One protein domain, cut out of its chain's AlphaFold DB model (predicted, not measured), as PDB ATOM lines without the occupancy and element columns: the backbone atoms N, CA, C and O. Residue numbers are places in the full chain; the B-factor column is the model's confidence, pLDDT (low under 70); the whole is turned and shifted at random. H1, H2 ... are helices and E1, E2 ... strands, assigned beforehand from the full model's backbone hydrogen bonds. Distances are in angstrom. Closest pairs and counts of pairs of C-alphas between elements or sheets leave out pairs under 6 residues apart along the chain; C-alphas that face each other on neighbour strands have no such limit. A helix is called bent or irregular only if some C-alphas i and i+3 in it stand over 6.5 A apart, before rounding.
ATOM      1  N   THR A   4     232.232 206.610 240.415       87.25
ATOM      2  CA  THR A   4     233.237 205.555 240.538       87.25
ATOM      3  C   THR A   4     234.424 205.907 239.672       87.25
ATOM      4  O   THR A   4     234.270 206.143 238.477       87.25
ATOM      5  N   GLU A   5     235.607 205.905 240.265       91.06
ATOM      6  CA  GLU A   5     236.864 206.013 239.549       91.06
ATOM      7  C   GLU A   5     237.451 204.626 239.307       91.06
ATOM      8  O   GLU A   5     237.606 203.816 240.221       91.06
ATOM      9  N   GLN A   6     237.793 204.351 238.060       93.06
ATOM     10  CA  GLN A   6     238.517 203.169 237.654       93.06
ATOM     11  C   GLN A   6     240.012 203.482 237.556       93.06
ATOM     12  O   GLN A   6     240.440 204.314 236.752       93.06
ATOM     13  N   ALA A   7     240.800 202.751 238.339       87.38
ATOM     14  CA  ALA A   7     242.256 202.787 238.385       87.38
ATOM     15  C   ALA A   7     242.805 201.410 237.968       87.38
ATOM     16  O   ALA A   7     242.913 200.483 238.778       87.38
ATOM     17  N   GLY A   8     243.090 201.234 236.675       85.06
ATOM     18  CA  GLY A   8     243.428 199.924 236.110       85.06
ATOM     19  C   GLY A   8     242.275 198.925 236.270       85.06
ATOM     20  O   GLY A   8     241.214 199.091 235.666       85.06
ATOM     21  N   ASN A   9     242.478 197.890 237.094       86.00
ATOM     22  CA  ASN A   9     241.462 196.869 237.399       86.00
ATOM     23  C   ASN A   9     240.637 197.172 238.662       86.00
ATOM     24  O   ASN A   9     239.745 196.395 239.005       86.00
ATOM     25  N   TYR A  10     240.945 198.254 239.380       83.31
ATOM     26  CA  TYR A  10     240.249 198.631 240.608       83.31
ATOM     27  C   TYR A  10     239.150 199.651 240.315       83.31
ATOM     28  O   TYR A  10     239.360 200.573 239.532       83.31
ATOM     29  N   PHE A  11     238.006 199.499 240.981       85.50
ATOM     30  CA  PHE A  11     236.896 200.449 240.962       85.50
ATOM     31  C   PHE A  11     236.742 201.038 242.361       85.50
ATOM     32  O   PHE A  11     236.551 200.305 243.333       85.50
ATOM     33  N   ILE A  12     236.865 202.355 242.454       83.06
ATOM     34  CA  ILE A  12     236.939 203.105 243.701       83.06
ATOM     35  C   ILE A  12     235.726 204.037 243.751       83.06
ATOM     36  O   ILE A  12     235.617 204.937 242.919       83.06
ATOM     37  N   PRO A  13     234.797 203.847 244.702       80.06
ATOM     38  CA  PRO A  13     233.738 204.817 244.955       80.06
ATOM     39  C   PRO A  13     234.340 206.166 245.344       80.06
ATOM     40  O   PRO A  13     235.137 206.234 246.284       80.06
ATOM     41  N   ILE A  14     233.938 207.232 244.658       77.19
ATOM     42  CA  ILE A  14     234.363 208.596 244.961       77.19
ATOM     43  C   ILE A  14     233.152 209.536 245.104       77.19
ATOM     44  O   ILE A  14     232.140 209.357 244.419       77.19
ATOM     45  N   PRO A  15     233.238 210.530 246.005       73.12
ATOM     46  CA  PRO A  15     232.288 211.640 246.093       73.12
ATOM     47  C   PRO A  15     232.066 212.352 244.746       73.12
ATOM     48  O   PRO A  15     232.979 212.414 243.918       73.12
ATOM     49  N   PHE A  16     230.868 212.894 244.518       72.06
ATOM     50  CA  PHE A  16     230.509 213.583 243.273       72.06
ATOM     51  C   PHE A  16     231.336 214.855 243.057       72.06
ATOM     52  O   PHE A  16     231.773 215.116 241.935       72.06
ATOM     53  N   ASP A  17     231.610 215.608 244.123       69.69
ATOM     54  CA  ASP A  17     232.476 216.792 244.094       69.69
ATOM     55  C   ASP A  17     233.914 216.431 243.664       69.69
ATOM     56  O   ASP A  17     234.521 217.103 242.824       69.69
ATOM     57  N   LYS A  18     234.441 215.310 244.171       75.94
ATOM     58  CA  LYS A  18     235.748 214.760 243.780       75.94
ATOM     59  C   LYS A  18     235.745 214.228 242.359       75.94
ATOM     60  O   LYS A  18     236.716 214.438 241.642       75.94
ATOM     61  N   ALA A  19     234.653 213.603 241.938       79.81
ATOM     62  CA  ALA A  19     234.503 213.076 240.589       79.81
ATOM     63  C   ALA A  19     234.472 214.161 239.519       79.81
ATOM     64  O   ALA A  19     234.851 213.892 238.384       79.81
ATOM     65  N   ILE A  20     234.041 215.373 239.855       77.94
ATOM     66  CA  ILE A  20     233.960 216.472 238.892       77.94
ATOM     67  C   ILE A  20     235.211 217.370 238.914       77.94
ATOM     68  O   ILE A  20     235.515 218.020 237.920       77.94
ATOM     69  N   THR A  21     235.992 217.344 240.003       75.88
ATOM     70  CA  THR A  21     237.194 218.184 240.188       75.88
ATOM     71  C   THR A  21     238.187 218.119 239.005       75.88
ATOM     72  O   THR A  21     238.597 219.183 238.537       75.88
ATOM     73  N   PRO A  22     238.557 216.939 238.459       77.69
ATOM     74  CA  PRO A  22     239.551 216.858 237.383       77.69
ATOM     75  C   PRO A  22     239.167 217.570 236.078       77.69
ATOM     76  O   PRO A  22     240.058 217.984 235.338       77.69
ATOM     77  N   ILE A  23     237.866 217.719 235.801       76.31
ATOM     78  CA  ILE A  23     237.343 218.371 234.586       76.31
ATOM     79  C   ILE A  23     236.891 219.817 234.814       76.31
ATOM     80  O   ILE A  23     236.508 220.473 233.853       76.31
ATOM     81  N   LEU A  24     236.914 220.308 236.058       73.31
ATOM     82  CA  LEU A  24     236.430 221.645 236.410       73.31
ATOM     83  C   LEU A  24     237.521 222.673 236.658       73.31
ATOM     84  O   LEU A  24     237.290 223.843 236.393       73.31
ATOM     85  N   GLY A  25     238.688 222.270 237.158       73.44
ATOM     86  CA  GLY A  25     239.784 223.216 237.359       73.44
ATOM     87  C   GLY A  25     239.437 224.411 238.259       73.44
ATOM     88  O   GLY A  25     238.584 224.327 239.140       73.44
ATOM     89  N   THR A  26     240.127 225.532 238.065       81.06
ATOM     90  CA  THR A  26     239.901 226.790 238.793       81.06
ATOM     91  C   THR A  26     239.406 227.882 237.858       81.06
ATOM     92  O   THR A  26     239.754 227.888 236.679       81.06
ATOM     93  N   VAL A  27     238.644 228.843 238.388       86.69
ATOM     94  CA  VAL A  27     238.282 230.049 237.634       86.69
ATOM     95  C   VAL A  27     239.536 230.857 237.318       86.69
ATOM     96  O   VAL A  27     240.220 231.333 238.226       86.69
ATOM     97  N   THR A  28     239.793 231.048 236.031       87.00
ATOM     98  CA  THR A  28     240.799 231.964 235.499       87.00
ATOM     99  C   THR A  28     240.118 233.124 234.791       87.00
ATOM    100  O   THR A  28     238.994 233.014 234.298       87.00
ATOM    101  N   ILE A  29     240.801 234.266 234.778       89.75
ATOM    102  CA  ILE A  29     240.404 235.469 234.050       89.75
ATOM    103  C   ILE A  29     241.589 235.929 233.208       89.75
ATOM    104  O   ILE A  29     242.736 235.801 233.635       89.75
ATOM    105  N   GLU A  30     241.321 236.473 232.023       87.50
ATOM    106  CA  GLU A  30     242.387 236.926 231.113       87.50
ATOM    107  C   GLU A  30     243.160 238.146 231.642       87.50
ATOM    108  O   GLU A  30     244.310 238.364 231.264       87.50
ATOM    109  N   SER A  31     242.530 238.950 232.502       83.50
ATOM    110  CA  SER A  31     243.130 240.134 233.117       83.50
ATOM    111  C   SER A  31     242.516 240.395 234.489       83.50
ATOM    112  O   SER A  31     241.300 240.303 234.655       83.50
ATOM    113  N   ASP A  32     243.352 240.766 235.453       84.75
ATOM    114  CA  ASP A  32     242.956 241.204 236.797       84.75
ATOM    115  C   ASP A  32     242.458 242.662 236.825       84.75
ATOM    116  O   ASP A  32     241.872 243.105 237.816       84.75
ATOM    117  N   VAL A  33     242.624 243.397 235.718       85.75
ATOM    118  CA  VAL A  33     242.109 244.758 235.516       85.75
ATOM    119  C   VAL A  33     241.470 244.897 234.131       85.75
ATOM    120  O   VAL A  33     242.077 244.527 233.124       85.75
ATOM    121  N   VAL A  34     240.271 245.479 234.058       89.12
ATOM    122  CA  VAL A  34     239.595 245.816 232.792       89.12
ATOM    123  C   VAL A  34     239.199 247.291 232.738       89.12
ATOM    124  O   VAL A  34     238.992 247.942 233.764       89.12
ATOM    125  N   GLU A  35     239.087 247.832 231.527       87.00
ATOM    126  CA  GLU A  35     238.578 249.188 231.304       87.00
ATOM    127  C   GLU A  35     237.077 249.276 231.649       87.00
ATOM    128  O   GLU A  35     236.346 248.303 231.433       87.00
ATOM    129  N   PRO A  36     236.577 250.431 232.129       86.00
ATOM    130  CA  PRO A  36     235.148 250.663 232.344       86.00
ATOM    131  C   PRO A  36     234.279 250.237 231.159       86.00
ATOM    132  O   PRO A  36     234.529 250.630 230.018       86.00
ATOM    133  N   GLY A  37     233.272 249.410 231.443       80.00
ATOM    134  CA  GLY A  37     232.323 248.897 230.451       80.00
ATOM    135  C   GLY A  37     232.854 247.760 229.578       80.00
ATOM    136  O   GLY A  37     232.113 247.234 228.745       80.00
ATOM    137  N   SER A  38     234.115 247.352 229.756       87.81
ATOM    138  CA  SER A  38     234.651 246.166 229.088       87.81
ATOM    139  C   SER A  38     234.216 244.894 229.826       87.81
ATOM    140  O   SER A  38     234.239 244.864 231.060       87.81
ATOM    141  N   PRO A  39     233.821 243.828 229.108       92.00
ATOM    142  CA  PRO A  39     233.526 242.548 229.737       92.00
ATOM    143  C   PRO A  39     234.807 241.898 230.275       92.00
ATOM    144  O   PRO A  39     235.902 242.143 229.767       92.00
ATOM    145  N   VAL A  40     234.656 241.022 231.267       93.00
ATOM    146  CA  VAL A  40     235.724 240.116 231.706       93.00
ATOM    147  C   VAL A  40     235.539 238.753 231.050       93.00
ATOM    148  O   VAL A  40     234.461 238.160 231.115       93.00
ATOM    149  N   ASN A  41     236.604 238.259 230.424       94.19
ATOM    150  CA  ASN A  41     236.669 236.902 229.900       94.19
ATOM    151  C   ASN A  41     237.130 235.974 231.024       94.19
ATOM    152  O   ASN A  41     238.194 236.198 231.606       94.19
ATOM    153  N   ALA A  42     236.320 234.967 231.336       92.12
ATOM    154  CA  ALA A  42     236.616 233.982 232.365       92.12
ATOM    155  C   ALA A  42     236.431 232.559 231.832       92.12
ATOM    156  O   ALA A  42     235.574 232.300 230.986       92.12
ATOM    157  N   SER A  43     237.224 231.629 232.346       90.50
ATOM    158  CA  SER A  43     237.168 230.215 231.982       90.50
ATOM    159  C   SER A  43     237.469 229.331 233.179       90.50
ATOM    160  O   SER A  43     237.982 229.779 234.202       90.50
ATOM    161  N   LEU A  44     237.100 228.064 233.058       86.00
ATOM    162  CA  LEU A  44     237.541 227.020 233.963       86.00
ATOM    163  C   LEU A  44     238.799 226.383 233.371       86.00
ATOM    164  O   LEU A  44     238.737 225.772 232.305       86.00
ATOM    165  N   GLU A  45     239.939 226.545 234.039       81.44
ATOM    166  CA  GLU A  45     241.211 225.968 233.597       81.44
ATOM    167  C   GLU A  45     241.697 224.893 234.560       81.44
ATOM    168  O   GLU A  45     241.731 225.079 235.776       81.44
ATOM    169  N   THR A  46     242.105 223.759 233.995       76.62
ATOM    170  CA  THR A  46     242.664 222.623 234.722       76.62
ATOM    171  C   THR A  46     243.994 222.219 234.098       76.62
ATOM    172  O   THR A  46     244.097 222.048 232.885       76.62
ATOM    173  N   ASP A  47     245.009 222.010 234.937       74.06
ATOM    174  CA  ASP A  47     246.292 221.427 234.518       74.06
ATOM    175  C   ASP A  47     246.170 219.919 234.221       74.06
ATOM    176  O   ASP A  47     247.107 219.277 233.735       74.06
ATOM    177  N   ILE A  48     245.016 219.321 234.537       76.25
ATOM    178  CA  ILE A  48     244.750 217.905 234.327       76.25
ATOM    179  C   ILE A  48     244.251 217.696 232.900       76.25
ATOM    180  O   ILE A  48     243.171 218.138 232.515       76.25
ATOM    181  N   VAL A  49     245.015 216.931 232.120       75.56
ATOM    182  CA  VAL A  49     244.593 216.503 230.784       75.56
ATOM    183  C   VAL A  49     243.469 215.474 230.921       75.56
ATOM    184  O   VAL A  49     243.718 214.292 231.186       75.56
ATOM    185  N   ALA A  50     242.235 215.931 230.727       82.25
ATOM    186  CA  ALA A  50     241.030 215.115 230.723       82.25
ATOM    187  C   ALA A  50     240.362 215.091 229.338       82.25
ATOM    188  O   ALA A  50     240.510 216.013 228.536       82.25
ATOM    189  N   SER A  51     239.622 214.024 229.033       84.38
ATOM    190  CA  SER A  51     238.730 214.008 227.873       84.38
ATOM    191  C   SER A  51     237.484 214.854 228.138       84.38
ATOM    192  O   SER A  51     237.059 214.951 229.291       84.38
ATOM    193  N   PRO A  52     236.800 215.335 227.086       80.31
ATOM    194  CA  PRO A  52     235.444 215.847 227.226       80.31
ATOM    195  C   PRO A  52     234.532 214.809 227.885       80.31
ATOM    196  O   PRO A  52     234.705 213.601 227.667       80.31
ATOM    197  N   LEU A  53     233.546 215.281 228.648       82.94
ATOM    198  CA  LEU A  53     232.522 214.423 229.229       82.94
ATOM    199  C   LEU A  53     231.763 213.692 228.114       82.94
ATOM    200  O   LEU A  53     231.306 214.301 227.150       82.94
ATOM    201  N   GLN A  54     231.663 212.375 228.235       86.19
ATOM    202  CA  GLN A  54     230.930 211.502 227.326       86.19
ATOM    203  C   GLN A  54     229.657 211.010 228.015       86.19
ATOM    204  O   GLN A  54     229.654 210.810 229.229       86.19
ATOM    205  N   TYR A  55     228.599 210.754 227.248       85.12
ATOM    206  CA  TYR A  55     227.348 210.185 227.747       85.12
ATOM    207  C   TYR A  55     227.002 208.907 226.984       85.12
ATOM    208  O   TYR A  55     226.992 208.892 225.752       85.12
ATOM    209  N   ASP A  56     226.720 207.825 227.712       85.69
ATOM    210  CA  ASP A  56     226.190 206.592 227.134       85.69
ATOM    211  C   ASP A  56     224.664 206.521 227.339       85.69
ATOM    212  O   ASP A  56     224.203 206.261 228.456       85.69
ATOM    213  N   PRO A  57     223.849 206.689 226.279       79.44
ATOM    214  CA  PRO A  57     222.394 206.688 226.395       79.44
ATOM    215  C   PRO A  57     221.802 205.318 226.753       79.44
ATOM    216  O   PRO A  57     220.657 205.257 227.203       79.44
ATOM    217  N   ALA A  58     222.534 204.214 226.552       78.75
ATOM    218  CA  ALA A  58     222.039 202.878 226.881       78.75
ATOM    219  C   ALA A  58     222.106 202.602 228.389       78.75
ATOM    220  O   ALA A  58     221.172 202.028 228.954       78.75
ATOM    221  N   SER A  59     223.198 203.018 229.035       81.44
ATOM    222  CA  SER A  59     223.394 202.881 230.483       81.44
ATOM    223  C   SER A  59     222.951 204.111 231.281       81.44
ATOM    224  O   SER A  59     222.786 204.014 232.497       81.44
ATOM    225  N   GLY A  60     222.743 205.255 230.621       82.12
ATOM    226  CA  GLY A  60     222.455 206.537 231.264       82.12
ATOM    227  C   GLY A  60     223.634 207.089 232.073       82.12
ATOM    228  O   GLY A  60     223.419 207.930 232.942       82.12
ATOM    229  N   ILE A  61     224.850 206.580 231.846       86.31
ATOM    230  CA  ILE A  61     226.063 206.946 232.587       86.31
ATOM    231  C   ILE A  61     226.850 207.985 231.789       86.31
ATOM    232  O   ILE A  61     227.200 207.757 230.628       86.31
ATOM    233  N   SER A  62     227.186 209.095 232.444       85.62
ATOM    234  CA  SER A  62     228.219 210.008 231.956       85.62
ATOM    235  C   SER A  62     229.590 209.567 232.454       85.62
ATOM    236  O   SER A  62     229.717 209.082 233.580       85.62
ATOM    237  N   TRP A  63     230.627 209.736 231.642       89.25
ATOM    238  CA  TRP A  63     231.989 209.365 232.009       89.25
ATOM    239  C   TRP A  63     233.036 210.227 231.310       89.25
ATOM    240  O   TRP A  63     232.788 210.811 230.258       89.25
ATOM    241  N   TYR A  64     234.232 210.293 231.880       90.62
ATOM    242  CA  TYR A  64     235.403 210.881 231.231       90.62
ATOM    243  C   TYR A  64     236.666 210.140 231.666       90.62
ATOM    244  O   TYR A  64     236.645 209.340 232.603       90.62
ATOM    245  N   ARG A  65     237.773 210.396 230.970       92.81
ATOM    246  CA  ARG A  65     239.102 209.889 231.335       92.81
ATOM    247  C   ARG A  65     240.039 211.043 231.654       92.81
ATOM    248  O   ARG A  65     239.934 212.089 231.023       92.81
ATOM    249  N   TYR A  66     240.979 210.842 232.564       91.06
ATOM    250  CA  TYR A  66     242.056 211.793 232.826       91.06
ATOM    251  C   TYR A  66     243.360 211.068 233.170       91.06
ATOM    252  O   TYR A  66     243.350 209.863 233.424       91.06
ATOM    253  N   ARG A  67     244.493 211.777 233.145       86.88
ATOM    254  CA  ARG A  67     245.760 211.260 233.689       86.88
ATOM    255  C   ARG A  67     246.033 211.855 235.058       86.88
ATOM    256  O   ARG A  67     246.000 213.073 235.207       86.88
ATOM    257  N   ASP A  68     246.311 211.009 236.040       82.00
ATOM    258  CA  ASP A  68     246.673 211.477 237.375       82.00
ATOM    259  C   ASP A  68     248.117 212.014 237.439       82.00
ATOM    260  O   ASP A  68     248.860 211.996 236.455       82.00
ATOM    261  N   GLN A  69     248.532 212.489 238.615       77.19
ATOM    262  CA  GLN A  69     249.868 213.062 238.834       77.19
ATOM    263  C   GLN A  69     251.017 212.068 238.593       77.19
ATOM    264  O   GLN A  69     252.150 212.486 238.366       77.19
ATOM    265  N   SER A  70     250.742 210.760 238.630       78.56
ATOM    266  CA  SER A  70     251.713 209.710 238.301       78.56
ATOM    267  C   SER A  70     251.740 209.366 236.805       78.56
ATOM    268  O   SER A  70     252.563 208.564 236.362       78.56
ATOM    269  N   GLY A  71     250.869 209.996 236.008       81.44
ATOM    270  CA  GLY A  71     250.715 209.770 234.574       81.44
ATOM    271  C   GLY A  71     249.820 208.578 234.223       81.44
ATOM    272  O   GLY A  71     249.678 208.269 233.033       81.44
ATOM    273  N   GLU A  72     249.211 207.918 235.211       84.38
ATOM    274  CA  GLU A  72     248.300 206.792 234.999       84.38
ATOM    275  C   GLU A  72     246.930 207.269 234.506       84.38
ATOM    276  O   GLU A  72     246.421 208.296 234.945       84.38
ATOM    277  N   GLU A  73     246.312 206.508 233.594       90.94
ATOM    278  CA  GLU A  73     244.940 206.780 233.153       90.94
ATOM    279  C   GLU A  73     243.938 206.401 234.257       90.94
ATOM    280  O   GLU A  73     244.021 205.329 234.869       90.94
ATOM    281  N   ARG A  74     242.973 207.291 234.479       92.19
ATOM    282  CA  ARG A  74     241.809 207.123 235.347       92.19
ATOM    283  C   ARG A  74     240.549 207.326 234.514       92.19
ATOM    284  O   ARG A  74     240.519 208.208 233.656       92.19
ATOM    285  N   ILE A  75     239.515 206.521 234.751       93.81
ATOM    286  CA  ILE A  75     238.198 206.684 234.114       93.81
ATOM    287  C   ILE A  75     237.167 206.920 235.204       93.81
ATOM    288  O   ILE A  75     237.040 206.106 236.110       93.81
ATOM    289  N   VAL A  76     236.419 208.010 235.118       90.25
ATOM    290  CA  VAL A  76     235.398 208.359 236.104       90.25
ATOM    291  C   VAL A  76     234.024 208.148 235.494       90.25
ATOM    292  O   VAL A  76     233.737 208.679 234.424       90.25
ATOM    293  N   PHE A  77     233.177 207.392 236.186       89.00
ATOM    294  CA  PHE A  77     231.784 207.128 235.835       89.00
ATOM    295  C   PHE A  77     230.862 207.822 236.837       89.00
ATOM    296  O   PHE A  77     230.964 207.589 238.043       89.00
ATOM    297  N   PHE A  78     229.936 208.645 236.355       82.50
ATOM    298  CA  PHE A  78     228.955 209.338 237.184       82.50
ATOM    299  C   PHE A  78     227.691 208.491 237.334       82.50
ATOM    300  O   PHE A  78     226.854 208.442 236.431       82.50
ATOM    301  N   GLU A  79     227.519 207.838 238.489       80.19
ATOM    302  CA  GLU A  79     226.244 207.189 238.803       80.19
ATOM    303  C   GLU A  79     225.292 208.146 239.530       80.19
ATOM    304  O   GLU A  79     225.362 208.308 240.749       80.19
ATOM    305  N   ASN A  80     224.371 208.758 238.785       76.69
ATOM    306  CA  ASN A  80     223.337 209.683 239.270       76.69
ATOM    307  C   ASN A  80     221.912 209.108 239.091       76.69
ATOM    308  O   ASN A  80     221.734 207.930 238.752       76.69
ATOM    309  N   ALA A  81     220.881 209.930 239.310       79.12
ATOM    310  CA  ALA A  81     219.484 209.536 239.131       79.12
ATOM    311  C   ALA A  81     219.163 209.072 237.700       79.12
ATOM    312  O   ALA A  81     218.353 208.158 237.545       79.12
ATOM    313  N   THR A  82     219.813 209.635 236.673       82.00
ATOM    314  CA  THR A  82     219.649 209.223 235.268       82.00
ATOM    315  C   THR A  82     220.175 207.809 235.030       82.00
ATOM    316  O   THR A  82     219.452 206.962 234.498       82.00
ATOM    317  N   SER A  83     221.396 207.509 235.482       84.00
ATOM    318  CA  SER A  83     221.963 206.155 235.354       84.00
ATOM    319  C   SER A  83     221.131 205.111 236.111       84.00
ATOM    320  O   SER A  83     220.926 203.984 235.654       84.00
ATOM    321  N   LEU A  84     220.578 205.497 237.265       85.31
ATOM    322  CA  LEU A  84     219.676 204.657 238.037       85.31
ATOM    323  C   LEU A  84     218.344 204.448 237.305       85.31
ATOM    324  O   LEU A  84     217.869 203.317 237.239       85.31
ATOM    325  N   ALA A  85     217.763 205.498 236.721       86.38
ATOM    326  CA  ALA A  85     216.556 205.404 235.905       86.38
ATOM    327  C   ALA A  85     216.744 204.423 234.738       86.38
ATOM    328  O   ALA A  85     215.887 203.572 234.512       86.38
ATOM    329  N   ALA A  86     217.891 204.460 234.050       86.69
ATOM    330  CA  ALA A  86     218.209 203.514 232.979       86.69
ATOM    331  C   ALA A  86     218.274 202.056 233.479       86.69
ATOM    332  O   ALA A  86     217.658 201.166 232.880       86.69
ATOM    333  N   LYS A  87     218.932 201.810 234.623       86.31
ATOM    334  CA  LYS A  87     218.987 200.485 235.275       86.31
ATOM    335  C   LYS A  87     217.592 199.985 235.677       86.31
ATOM    336  O   LYS A  87     217.253 198.828 235.423       86.31
ATOM    337  N   LEU A  88     216.761 200.852 236.254       87.25
ATOM    338  CA  LEU A  88     215.388 200.527 236.654       87.25
ATOM    339  C   LEU A  88     214.477 200.285 235.445       87.25
ATOM    340  O   LEU A  88     213.678 199.349 235.454       87.25
ATOM    341  N   ASN A  89     214.648 201.043 234.361       85.62
ATOM    342  CA  ASN A  89     213.950 200.808 233.097       85.62
ATOM    343  C   ASN A  89     214.310 199.444 232.508       85.62
ATOM    344  O   ASN A  89     213.435 198.745 231.996       85.62
ATOM    345  N   MET A  90     215.576 199.031 232.614       84.81
ATOM    346  CA  MET A  90     215.994 197.687 232.228       84.81
ATOM    347  C   MET A  90     215.345 196.619 233.116       84.81
ATOM    348  O   MET A  90     214.783 195.668 232.583       84.81
ATOM    349  N   ALA A  91     215.339 196.795 234.441       85.44
ATOM    350  CA  ALA A  91     214.668 195.877 235.366       85.44
ATOM    351  C   ALA A  91     213.160 195.746 235.067       85.44
ATOM    352  O   ALA A  91     212.625 194.634 235.046       85.44
ATOM    353  N   ASN A  92     212.498 196.861 234.735       84.31
ATOM    354  CA  ASN A  92     211.087 196.892 234.349       84.31
ATOM    355  C   ASN A  92     210.793 196.032 233.108       84.31
ATOM    356  O   ASN A  92     209.784 195.333 233.070       84.31
ATOM    357  N   ARG A  93     211.685 196.024 232.102       84.81
ATOM    358  CA  ARG A  93     211.524 195.192 230.886       84.81
ATOM    359  C   ARG A  93     211.455 193.697 231.193       84.81
ATOM    360  O   ARG A  93     210.832 192.955 230.441       84.81
ATOM    361  N   PHE A  94     212.087 193.265 232.281       86.56
ATOM    362  CA  PHE A  94     212.082 191.875 232.737       86.56
ATOM    363  C   PHE A  94     211.037 191.608 233.826       86.56
ATOM    364  O   PHE A  94     211.052 190.540 234.434       86.56
ATOM    365  N   ASN A  95     210.128 192.561 234.070       84.38
ATOM    366  CA  ASN A  95     209.082 192.476 235.088       84.38
ATOM    367  C   ASN A  95     209.635 192.193 236.500       84.38
ATOM    368  O   ASN A  95     208.971 191.572 237.332       84.38
ATOM    369  N   LEU A  96     210.876 192.621 236.750       81.81
ATOM    370  CA  LEU A  96     211.486 192.582 238.071       81.81
ATOM    371  C   LEU A  96     210.909 193.738 238.882       81.81
ATOM    372  O   LEU A  96     210.833 194.860 238.388       81.81
ATOM    373  N   GLY A  97     210.482 193.450 240.108       72.19
ATOM    374  CA  GLY A  97     209.919 194.429 241.030       72.19
ATOM    375  C   GLY A  97     210.591 194.353 242.396       72.19
ATOM    376  O   GLY A  97     211.156 193.325 242.767       72.19
ATOM    377  N   GLY A  98     210.495 195.448 243.147       73.44
ATOM    378  CA  GLY A  98     211.116 195.586 244.462       73.44
ATOM    379  C   GLY A  98     212.517 196.193 244.400       73.44
ATOM    380  O   GLY A  98     213.308 195.913 243.504       73.44
ATOM    381  N   ILE A  99     212.818 197.047 245.376       71.94
ATOM    382  CA  ILE A  99     214.125 197.677 245.553       71.94
ATOM    383  C   ILE A  99     214.564 197.394 246.985       71.94
ATOM    384  O   ILE A  99     213.827 197.680 247.929       71.94
ATOM    385  N   VAL A 100     215.782 196.886 247.149       74.31
ATOM    386  CA  VAL A 100     216.469 196.859 248.442       74.31
ATOM    387  C   VAL A 100     217.655 197.801 248.331       74.31
ATOM    388  O   VAL A 100     218.537 197.595 247.499       74.31
ATOM    389  N   THR A 101     217.664 198.857 249.138       66.50
ATOM    390  CA  THR A 101     218.805 199.768 249.238       66.50
ATOM    391  C   THR A 101     219.566 199.467 250.523       66.50
ATOM    392  O   THR A 101     218.972 199.153 251.550       66.50
ATOM    393  N   ASN A 102     220.892 199.576 250.476       61.53
ATOM    394  CA  ASN A 102     221.742 199.485 251.667       61.53
ATOM    395  C   ASN A 102     222.141 200.891 252.169       61.53
ATOM    396  O   ASN A 102     223.245 201.100 252.659       61.53
ATOM    397  N   ALA A 103     221.276 201.887 251.945       53.72
ATOM    398  CA  ALA A 103     221.622 203.304 252.008       53.72
ATOM    399  C   ALA A 103     220.935 204.013 253.184       53.72
ATOM    400  O   ALA A 103     219.817 204.505 253.046       53.72
ATOM    401  N   LEU A 104     221.631 204.100 254.320       44.97
ATOM    402  CA  LEU A 104     221.332 205.076 255.379       44.97
ATOM    403  C   LEU A 104     222.540 205.952 255.770       44.97
ATOM    404  O   LEU A 104     222.382 206.843 256.598       44.97
ATOM    405  N   GLU A 105     223.726 205.762 255.172       47.44
ATOM    406  CA  GLU A 105     224.973 206.375 255.679       47.44
ATOM    407  C   GLU A 105     225.841 207.127 254.650       47.44
ATOM    408  O   GLU A 105     226.924 207.585 254.997       47.44
ATOM    409  N   ILE A 106     225.399 207.327 253.405       48.09
ATOM    410  CA  ILE A 106     226.195 208.066 252.402       48.09
ATOM    411  C   ILE A 106     225.529 209.423 252.164       48.09
ATOM    412  O   ILE A 106     224.381 209.456 251.737       48.09
ATOM    413  N   ARG A 107     226.216 210.529 252.490       54.06
ATOM    414  CA  ARG A 107     225.678 211.908 252.449       54.06
ATOM    415  C   ARG A 107     225.914 212.651 251.122       54.06
ATOM    416  O   ARG A 107     225.385 213.743 250.971       54.06
ATOM    417  N   ASP A 108     226.659 212.065 250.183       56.91
ATOM    418  CA  ASP A 108     227.024 212.698 248.908       56.91
ATOM    419  C   ASP A 108     226.525 211.877 247.705       56.91
ATOM    420  O   ASP A 108     227.202 210.987 247.190       56.91
ATOM    421  N   TYR A 109     225.265 212.097 247.329       63.28
ATOM    422  CA  TYR A 109     224.603 211.449 246.195       63.28
ATOM    423  C   TYR A 109     223.625 212.429 245.536       63.28
ATOM    424  O   TYR A 109     223.113 213.332 246.196       63.28
ATOM    425  N   ASP A 110     223.306 212.214 244.256       67.88
ATOM    426  CA  ASP A 110     222.308 213.020 243.543       67.88
ATOM    427  C   ASP A 110     220.940 212.977 244.266       67.88
ATOM    428  O   ASP A 110     220.316 211.909 244.343       67.88
ATOM    429  N   PRO A 111     220.422 214.112 244.779       66.56
ATOM    430  CA  PRO A 111     219.193 214.144 245.569       66.56
ATOM    431  C   PRO A 111     217.963 213.638 244.799       66.56
ATOM    432  O   PRO A 111     216.999 213.176 245.418       66.56
ATOM    433  N   LYS A 112     217.990 213.659 243.458       75.38
ATOM    434  CA  LYS A 112     216.901 213.162 242.604       75.38
ATOM    435  C   LYS A 112     216.768 211.635 242.646       75.38
ATOM    436  O   LYS A 112     215.716 211.119 242.269       75.38
ATOM    437  N   ILE A 113     217.761 210.907 243.168       79.31
ATOM    438  CA  ILE A 113     217.737 209.439 243.297       79.31
ATOM    439  C   ILE A 113     216.488 208.953 244.029       79.31
ATOM    440  O   ILE A 113     215.857 207.995 243.587       79.31
ATOM    441  N   TRP A 114     216.089 209.613 245.118       80.19
ATOM    442  CA  TRP A 114     214.910 209.191 245.879       80.19
ATOM    443  C   TRP A 114     213.616 209.366 245.091       80.19
ATOM    444  O   TRP A 114     212.749 208.497 245.159       80.19
ATOM    445  N   ASN A 115     213.511 210.430 244.293       81.75
ATOM    446  CA  ASN A 115     212.368 210.633 243.407       81.75
ATOM    447  C   ASN A 115     212.319 209.543 242.331       81.75
ATOM    448  O   ASN A 115     211.260 208.963 242.106       81.75
ATOM    449  N   THR A 116     213.461 209.204 241.730       84.44
ATOM    450  CA  THR A 116     213.571 208.115 240.747       84.44
ATOM    451  C   THR A 116     213.163 206.764 241.341       84.44
ATOM    452  O   THR A 116     212.391 206.021 240.730       84.44
ATOM    453  N   LEU A 117     213.626 206.451 242.556       84.62
ATOM    454  CA  LEU A 117     213.243 205.225 243.264       84.62
ATOM    455  C   LEU A 117     211.748 205.214 243.611       84.62
ATOM    456  O   LEU A 117     211.098 204.184 243.447       84.62
ATOM    457  N   ALA A 118     211.190 206.345 244.055       83.38
ATOM    458  CA  ALA A 118     209.773 206.475 244.388       83.38
ATOM    459  C   ALA A 118     208.866 206.317 243.156       83.38
ATOM    460  O   ALA A 118     207.863 205.606 243.223       83.38
ATOM    461  N   GLN A 119     209.240 206.917 242.020       85.62
ATOM    462  CA  GLN A 119     208.545 206.739 240.741       85.62
ATOM    463  C   GLN A 119     208.482 205.259 240.365       85.62
ATOM    464  O   GLN A 119     207.391 204.720 240.171       85.62
ATOM    465  N   TYR A 120     209.628 204.577 240.373       86.44
ATOM    466  CA  TYR A 120     209.688 203.150 240.067       86.44
ATOM    467  C   TYR A 120     208.883 202.294 241.053       86.44
ATOM    468  O   TYR A 120     208.114 201.427 240.640       86.44
ATOM    469  N   ALA A 121     208.979 202.576 242.357       81.75
ATOM    470  CA  ALA A 121     208.204 201.880 243.385       81.75
ATOM    471  C   ALA A 121     206.681 202.061 243.216       81.75
ATOM    472  O   ALA A 121     205.913 201.181 243.598       81.75
ATOM    473  N   SER A 122     206.240 203.173 242.616       84.19
ATOM    474  CA  SER A 122     204.831 203.440 242.288       84.19
ATOM    475  C   SER A 122     204.366 202.851 240.945       84.19
ATOM    476  O   SER A 122     203.224 203.071 240.544       84.19
ATOM    477  N   GLY A 123     205.225 202.099 240.246       80.12
ATOM    478  CA  GLY A 123     204.927 201.508 238.936       80.12
ATOM    479  C   GLY A 123     205.079 202.476 237.759       80.12
ATOM    480  O   GLY A 123     204.672 202.154 236.643       80.12
ATOM    481  N   GLN A 124     205.654 203.660 237.984       82.62
ATOM    482  CA  GLN A 124     206.000 204.594 236.916       82.62
ATOM    483  C   GLN A 124     207.363 204.237 236.316       82.62
ATOM    484  O   GLN A 124     208.246 203.738 237.009       82.62
ATOM    485  N   VAL A 125     207.542 204.517 235.024       75.81
ATOM    486  CA  VAL A 125     208.827 204.374 234.324       75.81
ATOM    487  C   VAL A 125     209.583 205.698 234.457       75.81
ATOM    488  O   VAL A 125     209.120 206.689 233.884       75.81
ATOM    489  N   PRO A 126     210.702 205.766 235.204       76.00
ATOM    490  CA  PRO A 126     211.454 207.006 235.335       76.00
ATOM    491  C   PRO A 126     212.036 207.452 233.986       76.00
ATOM    492  O   PRO A 126     212.527 206.638 233.194       76.00
ATOM    493  N   GLY A 127     211.980 208.756 233.716       74.06
ATOM    494  CA  GLY A 127     212.561 209.339 232.506       74.06
ATOM    495  C   GLY A 127     214.089 209.245 232.509       74.06
ATOM    496  O   GLY A 127     214.719 209.428 233.546       74.06
ATOM    497  N   VAL A 128     214.682 208.976 231.342       70.75
ATOM    498  CA  VAL A 128     216.135 209.029 231.124       70.75
ATOM    499  C   VAL A 128     216.409 210.219 230.216       70.75
ATOM    500  O   VAL A 128     216.036 210.200 229.044       70.75
ATOM    501  N   SER A 129     217.023 211.262 230.764       69.12
ATOM    502  CA  SER A 129     217.483 212.432 230.017       69.12
ATOM    503  C   SER A 129     218.961 212.652 230.287       69.12
ATOM    504  O   SER A 129     219.410 212.468 231.420       69.12
ATOM    505  N   GLU A 130     219.697 213.057 229.257       69.75
ATOM    506  CA  GLU A 130     221.111 213.405 229.375       69.75
ATOM    507  C   GLU A 130     221.329 214.448 230.491       69.75
ATOM    508  O   GLU A 130     220.564 215.419 230.572       69.75
ATOM    509  N   PRO A 131     222.321 214.246 231.377       67.38
ATOM    510  CA  PRO A 131     222.721 215.242 232.365       67.38
ATOM    511  C   PRO A 131     223.079 216.570 231.698       67.38
ATOM    512  O   PRO A 131     223.990 216.630 230.878       67.38
ATOM    513  N   ASN A 132     222.389 217.648 232.070       72.19
ATOM    514  CA  ASN A 132     222.731 218.993 231.614       72.19
ATOM    515  C   ASN A 132     223.661 219.649 232.639       72.19
ATOM    516  O   ASN A 132     223.190 220.384 233.510       72.19
ATOM    517  N   LEU A 133     224.952 219.307 232.577       76.56
ATOM    518  CA  LEU A 133     225.971 219.953 233.397       76.56
ATOM    519  C   LEU A 133     226.360 221.299 232.784       76.56
ATOM    520  O   LEU A 133     226.910 221.357 231.684       76.56
ATOM    521  N   ASN A 134     226.089 222.371 233.515       85.25
ATOM    522  CA  ASN A 134     226.374 223.739 233.112       85.25
ATOM    523  C   ASN A 134     227.117 224.497 234.216       85.25
ATOM    524  O   ASN A 134     227.070 224.142 235.395       85.25
ATOM    525  N   VAL A 135     227.814 225.551 233.813       87.19
ATOM    526  CA  VAL A 135     228.488 226.488 234.707       87.19
ATOM    527  C   VAL A 135     227.651 227.754 234.764       87.19
ATOM    528  O   VAL A 135     227.405 228.387 233.740       87.19
ATOM    529  N   GLU A 136     227.197 228.116 235.954       91.94
ATOM    530  CA  GLU A 136     226.579 229.401 236.242       91.94
ATOM    531  C   GLU A 136     227.647 230.376 236.724       91.94
ATOM    532  O   GLU A 136     228.203 230.258 237.816       91.94
ATOM    533  N   TRP A 137     227.922 231.353 235.878       93.00
ATOM    534  CA  TRP A 137     228.889 232.405 236.098       93.00
ATOM    535  C   TRP A 137     228.216 233.626 236.696       93.00
ATOM    536  O   TRP A 137     227.197 234.082 236.176       93.00
ATOM    537  N   LYS A 138     228.802 234.196 237.751       93.69
ATOM    538  CA  LYS A 138     228.322 235.435 238.376       93.69
ATOM    539  C   LYS A 138     229.456 236.416 238.596       93.69
ATOM    540  O   LYS A 138     230.479 236.048 239.165       93.69
ATOM    541  N   ALA A 139     229.229 237.673 238.232       91.81
ATOM    542  CA  ALA A 139     230.028 238.797 238.698       91.81
ATOM    543  C   ALA A 139     229.327 239.437 239.899       91.81
ATOM    544  O   ALA A 139     228.155 239.812 239.817       91.81
ATOM    545  N   VAL A 140     230.040 239.545 241.014       89.62
ATOM    546  CA  VAL A 140     229.527 240.078 242.278       89.62
ATOM    547  C   VAL A 140     230.313 241.333 242.640       89.62
ATOM    548  O   VAL A 140     231.537 241.268 242.713       89.62
ATOM    549  N   ASP A 141     229.636 242.460 242.847       89.50
ATOM    550  CA  ASP A 141     230.278 243.720 243.249       89.50
ATOM    551  C   ASP A 141     230.861 243.652 244.679       89.50
ATOM    552  O   ASP A 141     230.610 242.699 245.430       89.50
ATOM    553  N   SER A 142     231.620 244.672 245.099       78.50
ATOM    554  CA  SER A 142     232.213 244.712 246.453       78.50
ATOM    555  C   SER A 142     231.176 244.760 247.583       78.50
ATOM    556  O   SER A 142     231.506 244.531 248.748       78.50
ATOM    557  N   LYS A 143     229.907 245.026 247.251       77.44
ATOM    558  CA  LYS A 143     228.768 245.073 248.177       77.44
ATOM    559  C   LYS A 143     227.999 243.751 248.223       77.44
ATOM    560  O   LYS A 143     227.048 243.642 248.997       77.44
ATOM    561  N   GLY A 144     228.401 242.752 247.437       73.69
ATOM    562  CA  GLY A 144     227.778 241.435 247.394       73.69
ATOM    563  C   GLY A 144     226.587 241.312 246.438       73.69
ATOM    564  O   GLY A 144     225.918 240.278 246.458       73.69
ATOM    565  N   ASN A 145     226.301 242.317 245.606       88.75
ATOM    566  CA  ASN A 145     225.227 242.242 244.617       88.75
ATOM    567  C   ASN A 145     225.713 241.531 243.354       88.75
ATOM    568  O   ASN A 145     226.797 241.816 242.849       88.75
ATOM    569  N   VAL A 146     224.884 240.645 242.801       90.12
ATOM    570  CA  VAL A 146     225.133 240.058 241.480       90.12
ATOM    571  C   VAL A 146     224.860 241.127 240.424       90.12
ATOM    572  O   VAL A 146     223.726 241.585 240.288       90.12
ATOM    573  N   VAL A 147     225.901 241.536 239.701       91.94
ATOM    574  CA  VAL A 147     225.822 242.567 238.653       91.94
ATOM    575  C   VAL A 147     225.757 241.979 237.246       91.94
ATOM    576  O   VAL A 147     225.247 242.631 236.339       91.94
ATOM    577  N   ALA A 148     226.220 240.742 237.076       93.38
ATOM    578  CA  ALA A 148     226.046 239.968 235.856       93.38
ATOM    579  C   ALA A 148     225.954 238.477 236.175       93.38
ATOM    580  O   ALA A 148     226.595 237.994 237.110       93.38
ATOM    581  N   GLU A 149     225.167 237.761 235.379       94.38
ATOM    582  CA  GLU A 149     224.971 236.321 235.488       94.38
ATOM    583  C   GLU A 149     224.812 235.715 234.094       94.38
ATOM    584  O   GLU A 149     224.077 236.250 233.261       94.38
ATOM    585  N   GLN A 150     225.504 234.607 233.833       94.31
ATOM    586  CA  GLN A 150     225.418 233.892 232.563       94.31
ATOM    587  C   GLN A 150     225.690 232.400 232.757       94.31
ATOM    588  O   GLN A 150     226.442 232.013 233.642       94.31
ATOM    589  N   GLN A 151     225.096 231.554 231.917       91.31
ATOM    590  CA  GLN A 151     225.346 230.113 231.929       91.31
ATOM    591  C   GLN A 151     226.116 229.666 230.682       91.31
ATOM    592  O   GLN A 151     225.809 230.113 229.574       91.31
ATOM    593  N   THR A 152     227.085 228.769 230.861       89.69
ATOM    594  CA  THR A 152     227.849 228.123 229.777       89.69
ATOM    595  C   THR A 152     227.937 226.608 229.995       89.69
ATOM    596  O   THR A 152     227.561 226.103 231.055       89.69
ATOM    597  N   SER A 153     228.402 225.855 228.994       84.62
ATOM    598  CA  SER A 153     228.869 224.481 229.224       84.62
ATOM    599  C   SER A 153     230.255 224.493 229.880       84.62
ATOM    600  O   SER A 153     230.953 225.505 229.865       84.62
ATOM    601  N   LEU A 154     230.652 223.357 230.458       78.94
ATOM    602  CA  LEU A 154     231.910 223.168 231.201       78.94
ATOM    603  C   LEU A 154     233.175 223.602 230.440       78.94
ATOM    604  O   LEU A 154     234.134 224.054 231.049       78.94
ATOM    605  N   ASP A 155     233.168 223.440 229.120       77.12
ATOM    606  CA  ASP A 155     234.286 223.682 228.206       77.12
ATOM    607  C   ASP A 155     234.243 225.060 227.527       77.12
ATOM    608  O   ASP A 155     235.148 225.402 226.765       77.12
ATOM    609  N   GLN A 156     233.191 225.845 227.769       85.44
ATOM    610  CA  GLN A 156     232.997 227.137 227.122       85.44
ATOM    611  C   GLN A 156     233.372 228.280 228.074       85.44
ATOM    612  O   GLN A 156     232.781 228.377 229.158       85.44
ATOM    613  N   PRO A 157     234.298 229.174 227.675       90.38
ATOM    614  CA  PRO A 157     234.560 230.397 228.420       90.38
ATOM    615  C   PRO A 157     233.319 231.300 228.437       90.38
ATOM    616  O   PRO A 157     232.429 231.197 227.587       90.38
ATOM    617  N   VAL A 158     233.276 232.223 229.392       94.50
ATOM    618  CA  VAL A 158     232.225 233.233 229.531       94.50
ATOM    619  C   VAL A 158     232.795 234.634 229.336       94.50
ATOM    620  O   VAL A 158     233.932 234.912 229.712       94.50
ATOM    621  N   GLN A 159     231.982 235.537 228.788       95.25
ATOM    622  CA  GLN A 159     232.247 236.975 228.810       95.25
ATOM    623  C   GLN A 159     231.206 237.639 229.703       95.25
ATOM    624  O   GLN A 159     230.054 237.800 229.301       95.25
ATOM    625  N   LEU A 160     231.587 238.002 230.925       93.81
ATOM    626  CA  LEU A 160     230.671 238.654 231.856       93.81
ATOM    627  C   LEU A 160     230.755 240.175 231.688       93.81
ATOM    628  O   LEU A 160     231.842 240.736 231.840       93.81
ATOM    629  N   PRO A 161     229.640 240.870 231.405       93.38
ATOM    630  CA  PRO A 161     229.641 242.325 231.383       93.38
ATOM    631  C   PRO A 161     229.885 242.869 232.795       93.38
ATOM    632  O   PRO A 161     229.258 242.417 233.754       93.38
ATOM    633  N   LEU A 162     230.767 243.860 232.921       91.06
ATOM    634  CA  LEU A 162     230.991 244.580 234.173       91.06
ATOM    635  C   LEU A 162     230.493 246.027 234.056       91.06
ATOM    636  O   LEU A 162     230.605 246.624 232.983       91.06
ATOM    637  N   PRO A 163     229.933 246.609 235.131       87.62
ATOM    638  CA  PRO A 163     229.541 248.015 235.142       87.62
ATOM    639  C   PRO A 163     230.721 248.974 234.925       87.62
ATOM    640  O   PRO A 163     231.843 248.704 235.341       87.62
ATOM    641  N   ASP A 164     230.434 250.160 234.378       85.31
ATOM    642  CA  ASP A 164     231.416 251.246 234.197       85.31
ATOM    643  C   ASP A 164     231.960 251.804 235.523       85.31
ATOM    644  O   ASP A 164     232.982 252.492 235.557       85.31
ATOM    645  N   ALA A 165     231.237 251.577 236.622       82.62
ATOM    646  CA  ALA A 165     231.613 252.093 237.924       82.62
ATOM    647  C   ALA A 165     232.880 251.379 238.426       82.62
ATOM    648  O   ALA A 165     232.900 250.143 238.458       82.62
ATOM    649  N   PRO A 166     233.905 252.136 238.864       84.31
ATOM    650  CA  PRO A 166     235.113 251.546 239.408       84.31
ATOM    651  C   PRO A 166     234.771 250.775 240.679       84.31
ATOM    652  O   PRO A 166     234.269 251.341 241.653       84.31
ATOM    653  N   ASP A 167     235.036 249.479 240.639       86.88
ATOM    654  CA  ASP A 167     234.841 248.550 241.740       86.88
ATOM    655  C   ASP A 167     235.740 247.321 241.526       86.88
ATOM    656  O   ASP A 167     236.303 247.123 240.445       86.88
ATOM    657  N   THR A 168     235.881 246.498 242.561       88.81
ATOM    658  CA  THR A 168     236.456 245.155 242.452       88.81
ATOM    659  C   THR A 168     235.326 244.139 242.442       88.81
ATOM    660  O   THR A 168     234.571 244.024 243.407       88.81
ATOM    661  N   TYR A 169     235.225 243.388 241.352       88.38
ATOM    662  CA  TYR A 169     234.209 242.366 241.160       88.38
ATOM    663  C   TYR A 169     234.792 240.983 241.436       88.38
ATOM    664  O   TYR A 169     235.918 240.667 241.056       88.38
ATOM    665  N   THR A 170     234.007 240.142 242.098       89.88
ATOM    666  CA  THR A 170     234.310 238.725 242.302       89.88
ATOM    667  C   THR A 170     233.598 237.902 241.240       89.88
ATOM    668  O   THR A 170     232.367 237.903 241.184       89.88
ATOM    669  N   ILE A 171     234.362 237.171 240.433       90.44
ATOM    670  CA  ILE A 171     233.856 236.227 239.440       90.44
ATOM    671  C   ILE A 171     233.745 234.846 240.084       90.44
ATOM    672  O   ILE A 171     234.719 234.326 240.632       90.44
ATOM    673  N   ARG A 172     232.537 234.283 240.053       86.81
ATOM    674  CA  ARG A 172     232.180 232.977 240.622       86.81
ATOM    675  C   ARG A 172     231.708 232.040 239.522       86.81
ATOM    676  O   ARG A 172     230.966 232.484 238.649       86.81
ATOM    677  N   ALA A 173     232.071 230.765 239.629       86.81
ATOM    678  CA  ALA A 173     231.549 229.684 238.801       86.81
ATOM    679  C   ALA A 173     230.891 228.616 239.689       86.81
ATOM    680  O   ALA A 173     231.564 227.925 240.459       86.81
ATOM    681  N   ASP A 174     229.572 228.484 239.578       83.44
ATOM    682  CA  ASP A 174     228.786 227.445 240.240       83.44
ATOM    683  C   ASP A 174     228.401 226.375 239.213       83.44
ATOM    684  O   ASP A 174     227.717 226.651 238.233       83.44
ATOM    685  N   VAL A 175     228.814 225.134 239.430       79.75
ATOM    686  CA  VAL A 175     228.503 224.013 238.539       79.75
ATOM    687  C   VAL A 175     227.185 223.393 238.959       79.75
ATOM    688  O   VAL A 175     226.983 223.069 240.137       79.75
ATOM    689  N   LYS A 176     226.289 223.214 237.993       75.06
ATOM    690  CA  LYS A 176     224.932 222.724 238.217       75.06
ATOM    691  C   LYS A 176     224.574 221.578 237.280       75.06
ATOM    692  O   LYS A 176     225.137 221.444 236.201       75.06
ATOM    693  N   GLU A 177     223.614 220.761 237.709       72.88
ATOM    694  CA  GLU A 177     222.923 219.757 236.892       72.88
ATOM    695  C   GLU A 177     221.423 220.109 236.818       72.88
ATOM    696  O   GLU A 177     220.597 219.709 237.659       72.88
ATOM    697  N   GLY A 178     221.059 220.915 235.818       69.81
ATOM    698  CA  GLY A 178     219.788 221.652 235.823       69.81
ATOM    699  C   GLY A 178     219.788 222.723 236.921       69.81
ATOM    700  O   GLY A 178     220.701 223.535 236.982       69.81
ATOM    701  N   ASP A 179     218.799 222.711 237.821       59.97
ATOM    702  CA  ASP A 179     218.752 223.643 238.968       59.97
ATOM    703  C   ASP A 179     219.538 223.149 240.198       59.97
ATOM    704  O   ASP A 179     219.672 223.866 241.191       59.97
ATOM    705  N   ALA A 180     220.031 221.906 240.171       59.47
ATOM    706  CA  ALA A 180     220.726 221.309 241.305       59.47
ATOM    707  C   ALA A 180     222.183 221.781 241.347       59.47
ATOM    708  O   ALA A 180     222.933 221.558 240.402       59.47
ATOM    709  N   PHE A 181     222.584 222.406 242.453       61.50
ATOM    710  CA  PHE A 181     223.971 222.785 242.709       61.50
ATOM    711  C   PHE A 181     224.835 221.545 242.963       61.50
ATOM    712  O   PHE A 181     224.482 220.717 243.801       61.50
ATOM    713  N   ILE A 182     225.959 221.443 242.251       66.12
ATOM    714  CA  ILE A 182     226.907 220.328 242.348       66.12
ATOM    715  C   ILE A 182     228.181 220.765 243.069       66.12
ATOM    716  O   ILE A 182     228.627 220.091 243.991       66.12
ATOM    717  N   SER A 183     228.780 221.887 242.661       66.56
ATOM    718  CA  SER A 183     230.030 222.376 243.251       66.56
ATOM    719  C   SER A 183     230.273 223.850 242.928       66.56
ATOM    720  O   SER A 183     229.786 224.350 241.920       66.56
ATOM    721  N   ASN A 184     231.057 224.540 243.754       69.19
ATOM    722  CA  ASN A 184     231.556 225.889 243.483       69.19
ATOM    723  C   ASN A 184     233.052 225.799 243.163       69.19
ATOM    724  O   ASN A 184     233.797 225.140 243.892       69.19
ATOM    725  N   GLN A 185     233.482 226.438 242.078       65.31
ATOM    726  CA  GLN A 185     234.868 226.414 241.621       65.31
ATOM    727  C   GLN A 185     235.529 227.767 241.879       65.31
ATOM    728  O   GLN A 185     235.598 228.604 240.993       65.31
ATOM    729  N   GLY A 186     236.023 227.988 243.097       59.91
ATOM    730  CA  GLY A 186     236.872 229.138 243.427       59.91
ATOM    731  C   GLY A 186     236.283 230.527 243.120       59.91
ATOM    732  O   GLY A 186     235.116 230.701 242.768       59.91
ATOM    733  N   ILE A 187     237.115 231.551 243.308       74.50
ATOM    734  CA  ILE A 187     236.800 232.939 242.961       74.50
ATOM    735  C   ILE A 187     237.996 233.585 242.271       74.50
ATOM    736  O   ILE A 187     239.128 233.398 242.715       74.50
ATOM    737  N   ALA A 188     237.743 234.381 241.235       80.62
ATOM    738  CA  ALA A 188     238.726 235.311 240.681       80.62
ATOM    739  C   ALA A 188     238.279 236.753 240.942       80.62
ATOM    740  O   ALA A 188     237.081 237.038 240.990       80.62
ATOM    741  N   GLN A 189     239.231 237.661 241.141       87.19
ATOM    742  CA  GLN A 189     238.950 239.081 241.346       87.19
ATOM    743  C   GLN A 189     239.384 239.884 240.129       87.19
ATOM    744  O   GLN A 189     240.490 239.695 239.638       87.19
ATOM    745  N   VAL A 190     238.524 240.794 239.680       88.94
ATOM    746  CA  VAL A 190     238.802 241.715 238.574       88.94
ATOM    747  C   VAL A 190     238.435 243.136 238.984       88.94
ATOM    748  O   VAL A 190     237.341 243.382 239.496       88.94
ATOM    749  N   ALA A 191     239.346 244.083 238.780       87.38
ATOM    750  CA  ALA A 191     239.107 245.496 239.042       87.38
ATOM    751  C   ALA A 191     238.682 246.228 237.763       87.38
ATOM    752  O   ALA A 191     239.309 246.079 236.715       87.38
ATOM    753  N   VAL A 192     237.652 247.070 237.855       85.75
ATOM    754  CA  VAL A 192     237.336 248.044 236.802       85.75
ATOM    755  C   VAL A 192     238.149 249.314 237.048       85.75
ATOM    756  O   VAL A 192     238.053 249.930 238.112       85.75
ATOM    757  N   ALA A 193     238.979 249.690 236.073       80.69
ATOM    758  CA  ALA A 193     239.938 250.779 236.211       80.69
ATOM    759  C   ALA A 193     239.263 252.144 236.442       80.69
ATOM    760  O   ALA A 193     238.243 252.481 235.848       80.69
TER     761      ALA A 193
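AT A GLANCE: This is residues 4 to 193 of the 662 residues of the protein "SH3b domain-containing protein" of Anaerolineae bacterium (UniProt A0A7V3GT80). Two lobes and a helical end lie along one long axis: a sandwich, with the sheet E9 E8 E11 E12 face to face with the small sheet E3 E4 E10; a strongly twisted sheet, E2 E1 E7 E6 E5; and H2 and H3 side by side at the end far from the sandwich. H1 packs between the two larger sheets. The 190 printed residues hold three named helices and twelve named strands, in the order E1 E2 H1 E3 E4 E5 E6 E7 H2 H3 E8 E9 E10 E11 E12. The three sheets are antiparallel and the class is mixed. The whole is loose and elongated, with a radius of gyration of the C-alphas of 19.9 A and spans of 65 by 41 by 29 A.

HOW THE PARTS SIT: Start at E1, residues 4 to 7, a hairpin with E2, residues 10 to 14; N 5 and O 12 are 2.8 A apart. E1 also neighbours E7, residues 73 to 78, with N 6 and O 75 at 2.7 A. E5, residues 54 to 56, E6, residues 61 to 67, and E7 make a meander, each strand the antiparallel neighbour of the one before; look at N 54 and O 63, 2.8 A, and N 66 and O 74, 2.9 A. H1, residues 16 to 24, is on this sheet at a height of 8.9 A, and its closest C-alpha pair with E7 is Ala 19 and Val 76, 6.6 A. H1 is irregular, C-alphas 19 and 22 being 7.1 A apart, with 3 of 5 O i to N i+4 pairs within hydrogen-bond range. Next, E3, residues 26 to 29, and E4, residues 40 to 45, form a hairpin, with N 28 and O 43 at 2.9 A; E10, residues 158 to 160, is E4's other neighbour, with N 42 and O 158 at 2.9 A. H2, residues 81 to 93, only grazes the first sheet. It touches H3, residues 113 to 121, at a shallow tilt of 16 degrees, the same way; their closest C-alphas, 81 and 113, are 4.5 A apart. In H2 and H3 every O i to N i+4 pair is within hydrogen-bond range. E8, residues 133 to 140, and E9, residues 146 to 153, form a hairpin, with N 137 and O 150 at 2.8 A. E11, residues 168 to 177, neighbours E8, with N 136 and O 174 at 2.8 A, and forms a hairpin with E12, residues 180 to 192, with N 171 and O 188 at 2.8 A. H1 is on this sheet too, at a height of 8.6 A. The sandwich's best planes are 2 degrees apart; the closest C-alphas of E3 and E12, Thr 26 and Gln 185, are 5.8 A apart.

IN THESE COORDINATES: Find C-alpha 4, where E1 begins, at (233.237, 205.555, 240.538). H2 starts at C-alpha 81, (219.484, 209.536, 239.131), and runs 18.4 A. E11 spans 29.3 A; E12 spans 31.8 A, bends by 74 degrees at residue 183, and ends at C-alpha 192, (237.336, 248.044, 236.802).

THE WHOLE: The C-alphas farthest apart, those of Asn 95 and Ala 193, are 66.0 A apart. The printed part has no cut. The links H2 to H3, 19 residues, and H3 to E8, 11 residues, are long. The mean pLDDT of the printed part is 81.3; it is under 70 at residue 17 and residues 101 to 111, 129 to 131 and 178 to 186.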